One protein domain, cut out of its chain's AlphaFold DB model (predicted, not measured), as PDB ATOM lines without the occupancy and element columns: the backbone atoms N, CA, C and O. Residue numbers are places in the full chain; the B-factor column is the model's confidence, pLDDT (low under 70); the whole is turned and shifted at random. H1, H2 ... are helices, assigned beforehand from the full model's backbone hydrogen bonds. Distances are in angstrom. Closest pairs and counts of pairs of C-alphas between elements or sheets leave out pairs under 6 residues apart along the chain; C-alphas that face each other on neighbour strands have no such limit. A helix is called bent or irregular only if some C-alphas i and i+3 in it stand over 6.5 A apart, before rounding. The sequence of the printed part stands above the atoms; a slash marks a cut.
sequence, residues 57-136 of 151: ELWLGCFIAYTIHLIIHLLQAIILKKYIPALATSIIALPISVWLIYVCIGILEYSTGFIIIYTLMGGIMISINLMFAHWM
ATOM      1  N   GLU A  57      86.467  69.934  98.482       86.25
ATOM      2  CA  GLU A  57      87.321  70.798  99.311       86.25
ATOM      3  C   GLU A  57      88.812  70.547  99.040       86.25
ATOM      4  O   GLU A  57      89.595  71.488  98.901       86.25
ATOM      5  N   LEU A  58      89.187  69.265  98.920       86.06
ATOM      6  CA  LEU A  58      90.554  68.833  98.630       86.06
ATOM      7  C   LEU A  58      91.021  69.369  97.279       86.06
ATOM      8  O   LEU A  58      92.096  69.959  97.184       86.06
ATOM      9  N   TRP A  59      90.195  69.198  96.247       91.31
ATOM     10  CA  TRP A  59      90.506  69.680  94.910       91.31
ATOM     11  C   TRP A  59      90.619  71.201  94.875       91.31
ATOM     12  O   TRP A  59      91.610  71.704  94.356       91.31
ATOM     13  N   LEU A  60      89.680  71.930  95.488       90.81
ATOM     14  CA  LEU A  60      89.706  73.393  95.501       90.81
ATOM     15  C   LEU A  60      90.979  73.924  96.176       90.81
ATOM     16  O   LEU A  60      91.655  74.782  95.613       90.81
ATOM     17  N   GLY A  61      91.347  73.382  97.341       91.12
ATOM     18  CA  GLY A  61      92.574  73.778  98.035       91.12
ATOM     19  C   GLY A  61      93.837  73.475  97.225       91.12
ATOM     20  O   GLY A  61      94.700  74.339  97.066       91.12
ATOM     21  N   CYS A  62      93.929  72.278  96.640       90.50
ATOM     22  CA  CYS A  62      95.069  71.909  95.797       90.50
ATOM     23  C   CYS A  62      95.152  72.763  94.526       90.50
ATOM     24  O   CYS A  62      96.244  73.153  94.118       90.50
ATOM     25  N   PHE A  63      94.012  73.105  93.928       91.62
ATOM     26  CA  PHE A  63      93.941  73.925  92.723       91.62
ATOM     27  C   PHE A  63      94.324  75.391  92.986       91.62
ATOM     28  O   PHE A  63      95.012  76.017  92.173       91.62
ATOM     29  N   ILE A  64      93.964  75.933  94.155       92.00
ATOM     30  CA  ILE A  64      94.447  77.244  94.612       92.00
ATOM     31  C   ILE A  64      95.966  77.207  94.821       92.00
ATOM     32  O   ILE A  64      96.668  78.094  94.334       92.00
ATOM     33  N   ALA A  65      96.490  76.172  95.484       91.88
ATOM     34  CA  ALA A  65      97.929  76.014  95.694       91.88
ATOM     35  C   ALA A  65      98.703  75.920  94.364       91.88
ATOM     36  O   ALA A  65      99.719  76.592  94.194       91.88
ATOM     37  N   TYR A  66      98.175  75.173  93.392       90.19
ATOM     38  CA  TYR A  66      98.697  75.110  92.025       90.19
ATOM     39  C   TYR A  66      98.676  76.480  91.329       90.19
ATOM     40  O   TYR A  66      99.648  76.888  90.698       90.19
ATOM     41  N   THR A  67      97.606  77.256  91.493       91.62
ATOM     42  CA  THR A  67      97.522  78.601  90.905       91.62
ATOM     43  C   THR A  67      98.568  79.546  91.503       91.62
ATOM     44  O   THR A  67      99.200  80.312  90.774       91.62
ATOM     45  N   ILE A  68      98.811  79.461  92.816       90.50
ATOM     46  CA  ILE A  68      99.908  80.183  93.477       90.50
ATOM     47  C   ILE A  68     101.263  79.729  92.918       90.50
ATOM     48  O   ILE A  68     102.128  80.565  92.653       90.50
ATOM     49  N   HIS A  69     101.443  78.429  92.681       88.06
ATOM     50  CA  HIS A  69     102.659  77.892  92.076       88.06
ATOM     51  C   HIS A  69     102.929  78.477  90.673       88.06
ATOM     52  O   HIS A  69     104.040  78.933  90.397       88.06
ATOM     53  N   LEU A  70     101.900  78.603  89.826       87.88
ATOM     54  CA  LEU A  70     102.015  79.262  88.516       87.88
ATOM     55  C   LEU A  70     102.440  80.736  88.624       87.88
ATOM     56  O   LEU A  70     103.225  81.220  87.804       87.88
ATOM     57  N   ILE A  71     101.968  81.458  89.649       89.00
ATOM     58  CA  ILE A  71     102.398  82.842  89.914       89.00
ATOM     59  C   ILE A  71     103.894  82.880  90.247       89.00
ATOM     60  O   ILE A  71     104.604  83.759  89.756       89.00
ATOM     61  N   ILE A  72     104.402  81.924  91.031       86.75
ATOM     62  CA  ILE A  72     105.835  81.834  91.350       86.75
ATOM     63  C   ILE A  72     106.659  81.672  90.067       86.75
ATOM     64  O   ILE A  72     107.658  82.374  89.899       86.75
ATOM     65  N   HIS A  73     106.226  80.827  89.128       82.94
ATOM     66  CA  HIS A  73     106.898  80.686  87.833       82.94
ATOM     67  C   HIS A  73     106.865  81.962  86.989       82.94
ATOM     68  O   HIS A  73     107.871  82.320  86.369       82.94
ATOM     69  N   LEU A  74     105.747  82.690  87.004       85.19
ATOM     70  CA  LEU A  74     105.643  83.984  86.336       85.19
ATOM     71  C   LEU A  74     106.623  85.006  86.938       85.19
ATOM     72  O   LEU A  74     107.348  85.676  86.200       85.19
ATOM     73  N   LEU A  75     106.710  85.081  88.270       86.00
ATOM     74  CA  LEU A  75     107.651  85.958  88.974       86.00
ATOM     75  C   LEU A  75     109.111  85.586  88.679       86.00
ATOM     76  O   LEU A  75     109.921  86.462  88.374       86.00
ATOM     77  N   GLN A  76     109.444  84.292  88.706       81.38
ATOM     78  CA  GLN A  76     110.781  83.797  88.365       81.38
ATOM     79  C   GLN A  76     111.186  84.193  86.941       81.38
ATOM     80  O   GLN A  76     112.313  84.642  86.721       81.38
ATOM     81  N   ALA A  77     110.273  84.078  85.976       80.75
ATOM     82  CA  ALA A  77     110.544  84.442  84.590       80.75
ATOM     83  C   ALA A  77     110.759  85.953  84.400       80.75
ATOM     84  O   ALA A  77     111.663  86.351  83.659       80.75
ATOM     85  N   ILE A  78     109.984  86.793  85.097       81.50
ATOM     86  CA  ILE A  78     110.155  88.255  85.078       81.50
ATOM     87  C   ILE A  78     111.535  88.641  85.627       81.50
ATOM     88  O   ILE A  78     112.236  89.450  85.016       81.50
ATOM     89  N   ILE A  79     111.953  88.035  86.744       82.25
ATOM     90  CA  ILE A  79     113.251  88.310  87.379       82.25
ATOM     91  C   ILE A  79     114.410  87.861  86.479       82.25
ATOM     92  O   ILE A  79     115.371  88.604  86.287       82.25
ATOM     93  N   LEU A  80     114.321  86.660  85.898       77.25
ATOM     94  CA  LEU A  80     115.393  86.085  85.082       77.25
ATOM     95  C   LEU A  80     115.452  86.652  83.653       77.25
ATOM     96  O   LEU A  80     116.438  86.401  82.959       77.25
ATOM     97  N   LYS A  81     114.422  87.393  83.204       72.31
ATOM     98  CA  LYS A  81     114.273  87.977  81.850       72.31
ATOM     99  C   LYS A  81     114.558  86.997  80.701       72.31
ATOM    100  O   LYS A  81     114.891  87.406  79.590       72.31
ATOM    101  N   LYS A  82     114.450  85.697  80.964       67.06
ATOM    102  CA  LYS A  82     114.681  84.624  79.998       67.06
ATOM    103  C   LYS A  82     113.367  83.914  79.744       67.06
ATOM    104  O   LYS A  82     112.612  83.637  80.673       67.06
ATOM    105  N   TYR A  83     113.117  83.606  78.477       60.09
ATOM    106  CA  TYR A  83     111.992  82.772  78.100       60.09
ATOM    107  C   TYR A  83     112.243  81.345  78.589       60.09
ATOM    108  O   TYR A  83     113.236  80.717  78.218       60.09
ATOM    109  N   ILE A  84     111.350  80.851  79.439       68.38
ATOM    110  CA  ILE A  84     111.335  79.468  79.914       68.38
ATOM    111  C   ILE A  84     110.073  78.837  79.317       68.38
ATOM    112  O   ILE A  84     109.024  79.473  79.380       68.38
ATOM    113  N   PRO A  85     110.109  77.617  78.758       64.12
ATOM    114  CA  PRO A  85     108.910  76.967  78.217       64.12
ATOM    115  C   PRO A  85     107.746  76.894  79.229       64.12
ATOM    116  O   PRO A  85     106.592  77.045  78.838       64.12
ATOM    117  N   ALA A  86     108.044  76.787  80.531       68.19
ATOM    118  CA  ALA A  86     107.062  76.852  81.622       68.19
ATOM    119  C   ALA A  86     106.322  78.206  81.743       68.19
ATOM    120  O   ALA A  86     105.233  78.281  82.308       68.19
ATOM    121  N   LEU A  87     106.882  79.294  81.203       76.62
ATOM    122  CA  LEU A  87     106.246  80.613  81.199       76.62
ATOM    123  C   LEU A  87     105.027  80.644  80.273       76.62
ATOM    124  O   LEU A  87     103.998  81.209  80.631       76.62
ATOM    125  N   ALA A  88     105.134  80.038  79.088       78.94
ATOM    126  CA  ALA A  88     104.059  80.059  78.098       78.94
ATOM    127  C   ALA A  88     102.815  79.322  78.603       78.94
ATOM    128  O   ALA A  88     101.702  79.834  78.489       78.94
ATOM    129  N   THR A  89     103.015  78.153  79.215       81.31
ATOM    130  CA  THR A  89     101.932  77.383  79.833       81.31
ATOM    131  C   THR A  89     101.318  78.140  81.008       81.31
ATOM    132  O   THR A  89     100.096  78.207  81.105       81.31
ATOM    133  N   SER A  90     102.137  78.796  81.839       83.94
ATOM    134  CA  SER A  90     101.654  79.585  82.982       83.94
ATOM    135  C   SER A  90     100.818  80.797  82.560       83.94
ATOM    136  O   SER A  90      99.778  81.046  83.160       83.94
ATOM    137  N   ILE A  91     101.212  81.528  81.510       86.56
ATOM    138  CA  ILE A  91     100.468  82.705  81.018       86.56
ATOM    139  C   ILE A  91      99.058  82.329  80.550       86.56
ATOM    140  O   ILE A  91      98.118  83.087  80.779       86.56
ATOM    141  N   ILE A  92      98.904  81.171  79.904       87.44
ATOM    142  CA  ILE A  92      97.602  80.691  79.420       87.44
ATOM    143  C   ILE A  92      96.786  80.094  80.572       87.44
ATOM    144  O   ILE A  92      95.589  80.354  80.677       87.44
ATOM    145  N   ALA A  93      97.420  79.309  81.445       86.62
ATOM    146  CA  ALA A  93      96.735  78.606  82.525       86.62
ATOM    147  C   ALA A  93      96.240  79.554  83.627       86.62
ATOM    148  O   ALA A  93      95.132  79.388  84.122       86.62
ATOM    149  N   LEU A  94      97.017  80.576  83.988       88.88
ATOM    150  CA  LEU A  94      96.717  81.473  85.105       88.88
ATOM    151  C   LEU A  94      95.359  82.202  85.003       88.88
ATOM    152  O   LEU A  94      94.602  82.125  85.973       88.88
ATOM    153  N   PRO A  95      94.978  82.860  83.887       90.06
ATOM    154  CA  PRO A  95      93.663  83.503  83.785       90.06
ATOM    155  C   PRO A  95      92.511  82.494  83.859       90.06
ATOM    156  O   PRO A  95      91.485  82.784  84.476       90.06
ATOM    157  N   ILE A  96      92.690  81.300  83.285       90.75
ATOM    158  CA  ILE A  96      91.689  80.227  83.326       90.75
ATOM    159  C   ILE A  96      91.523  79.727  84.765       90.75
ATOM    160  O   ILE A  96      90.399  79.621  85.251       90.75
ATOM    161  N   SER A  97      92.628  79.478  85.470       91.38
ATOM    162  CA  SER A  97      92.608  78.995  86.851       91.38
ATOM    163  C   SER A  97      91.979  80.002  87.810       91.38
ATOM    164  O   SER A  97      91.150  79.622  88.631       91.38
ATOM    165  N   VAL A  98      92.309  81.292  87.684       91.19
ATOM    166  CA  VAL A  98      91.714  82.351  88.519       91.19
ATOM    167  C   VAL A  98      90.206  82.447  88.294       91.19
ATOM    168  O   VAL A  98      89.445  82.514  89.260       91.19
ATOM    169  N   TRP A  99      89.761  82.407  87.035       92.75
ATOM    170  CA  TRP A  99      88.335  82.416  86.710       92.75
ATOM    171  C   TRP A  99      87.608  81.199  87.297       92.75
ATOM    172  O   TRP A  99      86.548  81.337  87.907       92.75
ATOM    173  N   LEU A 100      88.213  80.017  87.183       90.31
ATOM    174  CA  LEU A 100      87.643  78.771  87.682       90.31
ATOM    175  C   LEU A 100      87.545  78.760  89.218       90.31
ATOM    176  O   LEU A 100      86.508  78.384  89.758       90.31
ATOM    177  N   ILE A 101      88.566  79.260  89.925       90.88
ATOM    178  CA  ILE A 101      88.533  79.431  91.388       90.88
ATOM    179  C   ILE A 101      87.397  80.369  91.801       90.88
ATOM    180  O   ILE A 101      86.656  80.050  92.730       90.88
ATOM    181  N   TYR A 102      87.237  81.501  91.110       90.25
ATOM    182  CA  TYR A 102      86.180  82.468  91.410       90.25
ATOM    183  C   TYR A 102      84.784  81.839  91.306       90.25
ATOM    184  O   TYR A 102      83.974  81.968  92.225       90.25
ATOM    185  N   VAL A 103      84.528  81.093  90.227       90.44
ATOM    186  CA  VAL A 103      83.262  80.371  90.030       90.44
ATOM    187  C   VAL A 103      83.061  79.302  91.107       90.44
ATOM    188  O   VAL A 103      81.987  79.220  91.701       90.44
ATOM    189  N   CYS A 104      84.085  78.502  91.407       88.31
ATOM    190  CA  CYS A 104      83.977  77.420  92.384       88.31
ATOM    191  C   CYS A 104      83.739  77.922  93.813       88.31
ATOM    192  O   CYS A 104      82.930  77.327  94.522       88.31
ATOM    193  N   ILE A 105      84.389  79.013  94.234       86.75
ATOM    194  CA  ILE A 105      84.145  79.622  95.553       86.75
ATOM    195  C   ILE A 105      82.693  80.108  95.661       86.75
ATOM    196  O   ILE A 105      82.073  79.919  96.706       86.75
ATOM    197  N   GLY A 106      82.134  80.669  94.582       83.44
ATOM    198  CA  GLY A 106      80.738  81.111  94.544       83.44
ATOM    199  C   GLY A 106      79.710  79.975  94.592       83.44
ATOM    200  O   GLY A 106      78.610  80.185  95.083       83.44
ATOM    201  N   ILE A 107      80.051  78.778  94.107       86.44
ATOM    202  CA  ILE A 107      79.144  77.615  94.104       86.44
ATOM    203  C   ILE A 107      79.241  76.813  95.406       86.44
ATOM    204  O   ILE A 107      78.240  76.293  95.890       86.44
ATOM    205  N   LEU A 108      80.455  76.643  95.932       80.81
ATOM    206  CA  LEU A 108      80.719  75.714  97.028       80.81
ATOM    207  C   LEU A 108      80.491  76.329  98.417       80.81
ATOM    208  O   LEU A 108      80.395  75.575  99.381       80.81
ATOM    209  N   GLU A 109      80.427  77.665  98.522       80.94
ATOM    210  CA  GLU A 109      80.142  78.437  99.750       80.94
ATOM    211  C   GLU A 109      80.886  77.942 101.013       80.94
ATOM    212  O   GLU A 109      80.410  78.053 102.145       80.94
ATOM    213  N   TYR A 110      82.085  77.379 100.843       82.31
ATOM    214  CA  TYR A 110      82.868  76.865 101.958       82.31
ATOM    215  C   TYR A 110      83.411  78.001 102.827       82.31
ATOM    216  O   TYR A 110      83.806  79.061 102.342       82.31
ATOM    217  N   SER A 111      83.514  77.742 104.132       86.00
ATOM    218  CA  SER A 111      84.151  78.677 105.058       86.00
ATOM    219  C   SER A 111      85.612  78.922 104.672       86.00
ATOM    220  O   SER A 111      86.379  77.983 104.432       86.00
ATOM    221  N   THR A 112      86.017  80.192 104.681       82.75
ATOM    222  CA  THR A 112      87.368  80.645 104.325       82.75
ATOM    223  C   THR A 112      88.459  79.892 105.091       82.75
ATOM    224  O   THR A 112      89.501  79.571 104.525       82.75
ATOM    225  N   GLY A 113      88.212  79.544 106.361       86.25
ATOM    226  CA  GLY A 113      89.165  78.787 107.178       86.25
ATOM    227  C   GLY A 113      89.453  77.389 106.625       86.25
ATOM    228  O   GLY A 113      90.609  76.972 106.577       86.25
ATOM    229  N   PHE A 114      88.427  76.688 106.132       87.00
ATOM    230  CA  PHE A 114      88.599  75.372 105.510       87.00
ATOM    231  C   PHE A 114      89.387  75.469 104.205       87.00
ATOM    232  O   PHE A 114      90.297  74.673 103.982       87.00
ATOM    233  N   ILE A 115      89.095  76.477 103.378       88.00
ATOM    234  CA  ILE A 115      89.815  76.705 102.118       88.00
ATOM    235  C   ILE A 115      91.308  76.929 102.386       88.00
ATOM    236  O   ILE A 115      92.146  76.331 101.710       88.00
ATOM    237  N   ILE A 116      91.656  77.728 103.399       89.81
ATOM    238  CA  ILE A 116      93.056  77.988 103.770       89.81
ATOM    239  C   ILE A 116      93.763  76.696 104.191       89.81
ATOM    240  O   ILE A 116      94.855  76.417 103.697       89.81
ATOM    241  N   ILE A 117      93.147  75.880 105.052       91.94
ATOM    242  CA  ILE A 117      93.743  74.617 105.520       91.94
ATOM    243  C   ILE A 117      94.016  73.676 104.342       91.94
ATOM    244  O   ILE A 117      95.131  73.174 104.198       91.94
ATOM    245  N   TYR A 118      93.033  73.475 103.461       90.56
ATOM    246  CA  TYR A 118      93.206  72.609 102.294       90.56
ATOM    247  C   TYR A 118      94.202  73.176 101.278       90.56
ATOM    248  O   TYR A 118      94.919  72.409 100.639       90.56
ATOM    249  N   THR A 119      94.311  74.502 101.165       91.62
ATOM    250  CA  THR A 119      95.339  75.151 100.338       91.62
ATOM    251  C   THR A 119      96.739  74.898 100.891       91.62
ATOM    252  O   THR A 119      97.644  74.570 100.129       91.62
ATOM    253  N   LEU A 120      96.927  74.977 102.211       92.69
ATOM    254  CA  LEU A 120      98.206  74.646 102.850       92.69
ATOM    255  C   LEU A 120      98.575  73.173 102.644       92.69
ATOM    256  O   LEU A 120      99.712  72.871 102.283       92.69
ATOM    257  N   MET A 121      97.615  72.258 102.807       91.88
ATOM    258  CA  MET A 121      97.823  70.832 102.525       91.88
ATOM    259  C   MET A 121      98.202  70.592 101.058       91.88
ATOM    260  O   MET A 121      99.154  69.862 100.781       91.88
ATOM    261  N   GLY A 122      97.506  71.249 100.126       88.12
ATOM    262  CA  GLY A 122      97.830  71.222  98.702       88.12
ATOM    263  C   GLY A 122      99.234  71.749  98.409       88.12
ATOM    264  O   GLY A 122      99.985  71.122  97.666       88.12
ATOM    265  N   GLY A 123      99.635  72.847  99.052       88.12
ATOM    266  CA  GLY A 123     100.975  73.418  98.911       88.12
ATOM    267  C   GLY A 123     102.081  72.480  99.401       88.12
ATOM    268  O   GLY A 123     103.111  72.343  98.738       88.12
ATOM    269  N   ILE A 124     101.861  71.779 100.519       90.75
ATOM    270  CA  ILE A 124     102.800  70.762 101.024       90.75
ATOM    271  C   ILE A 124     102.927  69.618 100.015       90.75
ATOM    272  O   ILE A 124     104.038  69.201  99.695       90.75
ATOM    273  N   MET A 125     101.804  69.141  99.475       88.88
ATOM    274  CA  MET A 125     101.791  68.068  98.482       88.88
ATOM    275  C   MET A 125     102.547  68.457  97.204       88.88
ATOM    276  O   MET A 125     103.405  67.696  96.759       88.88
ATOM    277  N   ILE A 126     102.300  69.654  96.660       86.06
ATOM    278  CA  ILE A 126     103.034  70.184  95.498       86.06
ATOM    279  C   ILE A 126     104.531  70.311  95.810       86.06
ATOM    280  O   ILE A 126     105.368  69.961  94.984       86.06
ATOM    281  N   SER A 127     104.897  70.744  97.019       86.06
ATOM    282  CA  SER A 127     106.307  70.852  97.421       86.06
ATOM    283  C   SER A 127     107.009  69.490  97.445       86.06
ATOM    284  O   SER A 127     108.123  69.363  96.938       86.06
ATOM    285  N   ILE A 128     106.352  68.459  97.987       87.44
ATOM    286  CA  ILE A 128     106.869  67.083  97.986       87.44
ATOM    287  C   ILE A 128     107.025  66.576  96.546       87.44
ATOM    288  O   ILE A 128     108.050  65.982  96.211       87.44
ATOM    289  N   ASN A 129     106.040  66.857  95.692       86.00
ATOM    290  CA  ASN A 129     106.076  66.508  94.277       86.00
ATOM    291  C   ASN A 129     107.273  67.153  93.560       86.00
ATOM    292  O   ASN A 129     108.060  66.472  92.908       86.00
ATOM    293  N   LEU A 130     107.499  68.451  93.775       80.81
ATOM    294  CA  LEU A 130     108.654  69.152  93.212       80.81
ATOM    295  C   LEU A 130     109.988  68.573  93.695       80.81
ATOM    296  O   LEU A 130     110.919  68.433  92.901       80.81
ATOM    297  N   MET A 131     110.103  68.219  94.979       84.12
ATOM    298  CA  MET A 131     111.311  67.567  95.500       84.12
ATOM    299  C   MET A 131     111.583  66.244  94.777       84.12
ATOM    300  O   MET A 131     112.733  65.942  94.444       84.12
ATOM    301  N   PHE A 132     110.529  65.479  94.492       82.62
ATOM    302  CA  PHE A 132     110.619  64.239  93.735       82.62
ATOM    303  C   PHE A 132     111.033  64.481  92.274       82.62
ATOM    304  O   PHE A 132     111.982  63.851  91.797       82.62
ATOM    305  N   ALA A 133     110.418  65.450  91.591       80.12
ATOM    306  CA  ALA A 133     110.769  65.822  90.221       80.12
ATOM    307  C   ALA A 133     112.236  66.279  90.099       80.12
ATOM    308  O   ALA A 133     112.972  65.825  89.216       80.12
ATOM    309  N   HIS A 134     112.708  67.114  91.030       78.00
ATOM    310  CA  HIS A 134     114.107  67.547  91.078       78.00
ATOM    311  C   HIS A 134     115.073  66.383  91.314       78.00
ATOM    312  O   HIS A 134     116.124  66.302  90.668       78.00
ATOM    313  N   TRP A 135     114.720  65.458  92.209       81.62
ATOM    314  CA  TRP A 135     115.520  64.264  92.465       81.62
ATOM    315  C   TRP A 135     115.630  63.368  91.222       81.62
ATOM    316  O   TRP A 135     116.731  62.922  90.874       81.62
ATOM    317  N   MET A 136     114.520  63.166  90.505       75.19
ATOM    318  CA  MET A 136     114.485  62.421  89.243       75.19
ATOM    319  C   MET A 136     115.355  63.081  88.169       75.19
ATOM    320  O   MET A 136     116.142  62.399  87.508       75.19
TER     321      MET A 136
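This is residues 57 to 136 of the 151 residues of an uncharacterized protein of Anaerotignum neopropionicum (UniProt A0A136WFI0). Three helices run back and forth as a loose zigzag, with H1 between the other two: bent H2 folds back along one side of H1, and H3 meets the first part of H1 and diverges from it as a V. The last part of H3, residues 128 to 136, sticks out. The printed part has 80 residues with three named helices, H1, H2 and H3 in chain order, and no named strand; the class is all helix. It is only just compact, close to loose, with a radius of gyration of the C-alphas of 13.9 A and spans of 40 by 28 by 17 A.

Find C-alpha 57 at (87.321, 70.798, 99.311); from there H1, residues 57 to 80, runs 35.0 A. Next comes H2, residues 85 to 108, assigned as one helix by its hydrogen bonds but bent: C-alphas 92 and 95 are 6.5 A apart. Its arms are H2a, residues 85 to 92, and H2b, residues 95 to 108, 20.1 A long. H3, residues 112 to 136, runs 36.0 A to C-alpha 136 at (114.485, 62.421, 89.243).

Start at H1, where residues 70 to 77 alone touch H2a, at a steep tilt of 58 degrees, opposite ways; the closest C-alphas, of Leu 70 and Ser 90, are 5.6 A apart. Residues 60 to 67 of H1 alone touch H2b, at a shallow tilt of 23 degrees, opposite ways; the closest C-alphas, of Thr 67 and Ser 97, are 6.4 A apart. Look at residues 57 to 66 of H1, which alone touch H3, at a steep tilt of 57 degrees, the same way; the closest C-alphas, of Gly 61 and Thr 119, are 3.9 A apart. The helix packing is mostly crossed, only just, with 1 of the 3 touching pairs at a shallow tilt. H3 is apart from both H2a and H2b. In H1, H2b and H3 every O i to N i+4 pair is within hydrogen-bond range; in H2a 3 of 4 are.

The C-alphas farthest apart, of Lys 82 and Glu 109, are 40.3 A apart. The printed part has no cut, and both links, H1 to H2 and H2 to H3, are tight. Look for pLDDT under 70 at residues 82 to 86, of which 85 and 86 belong to H2a.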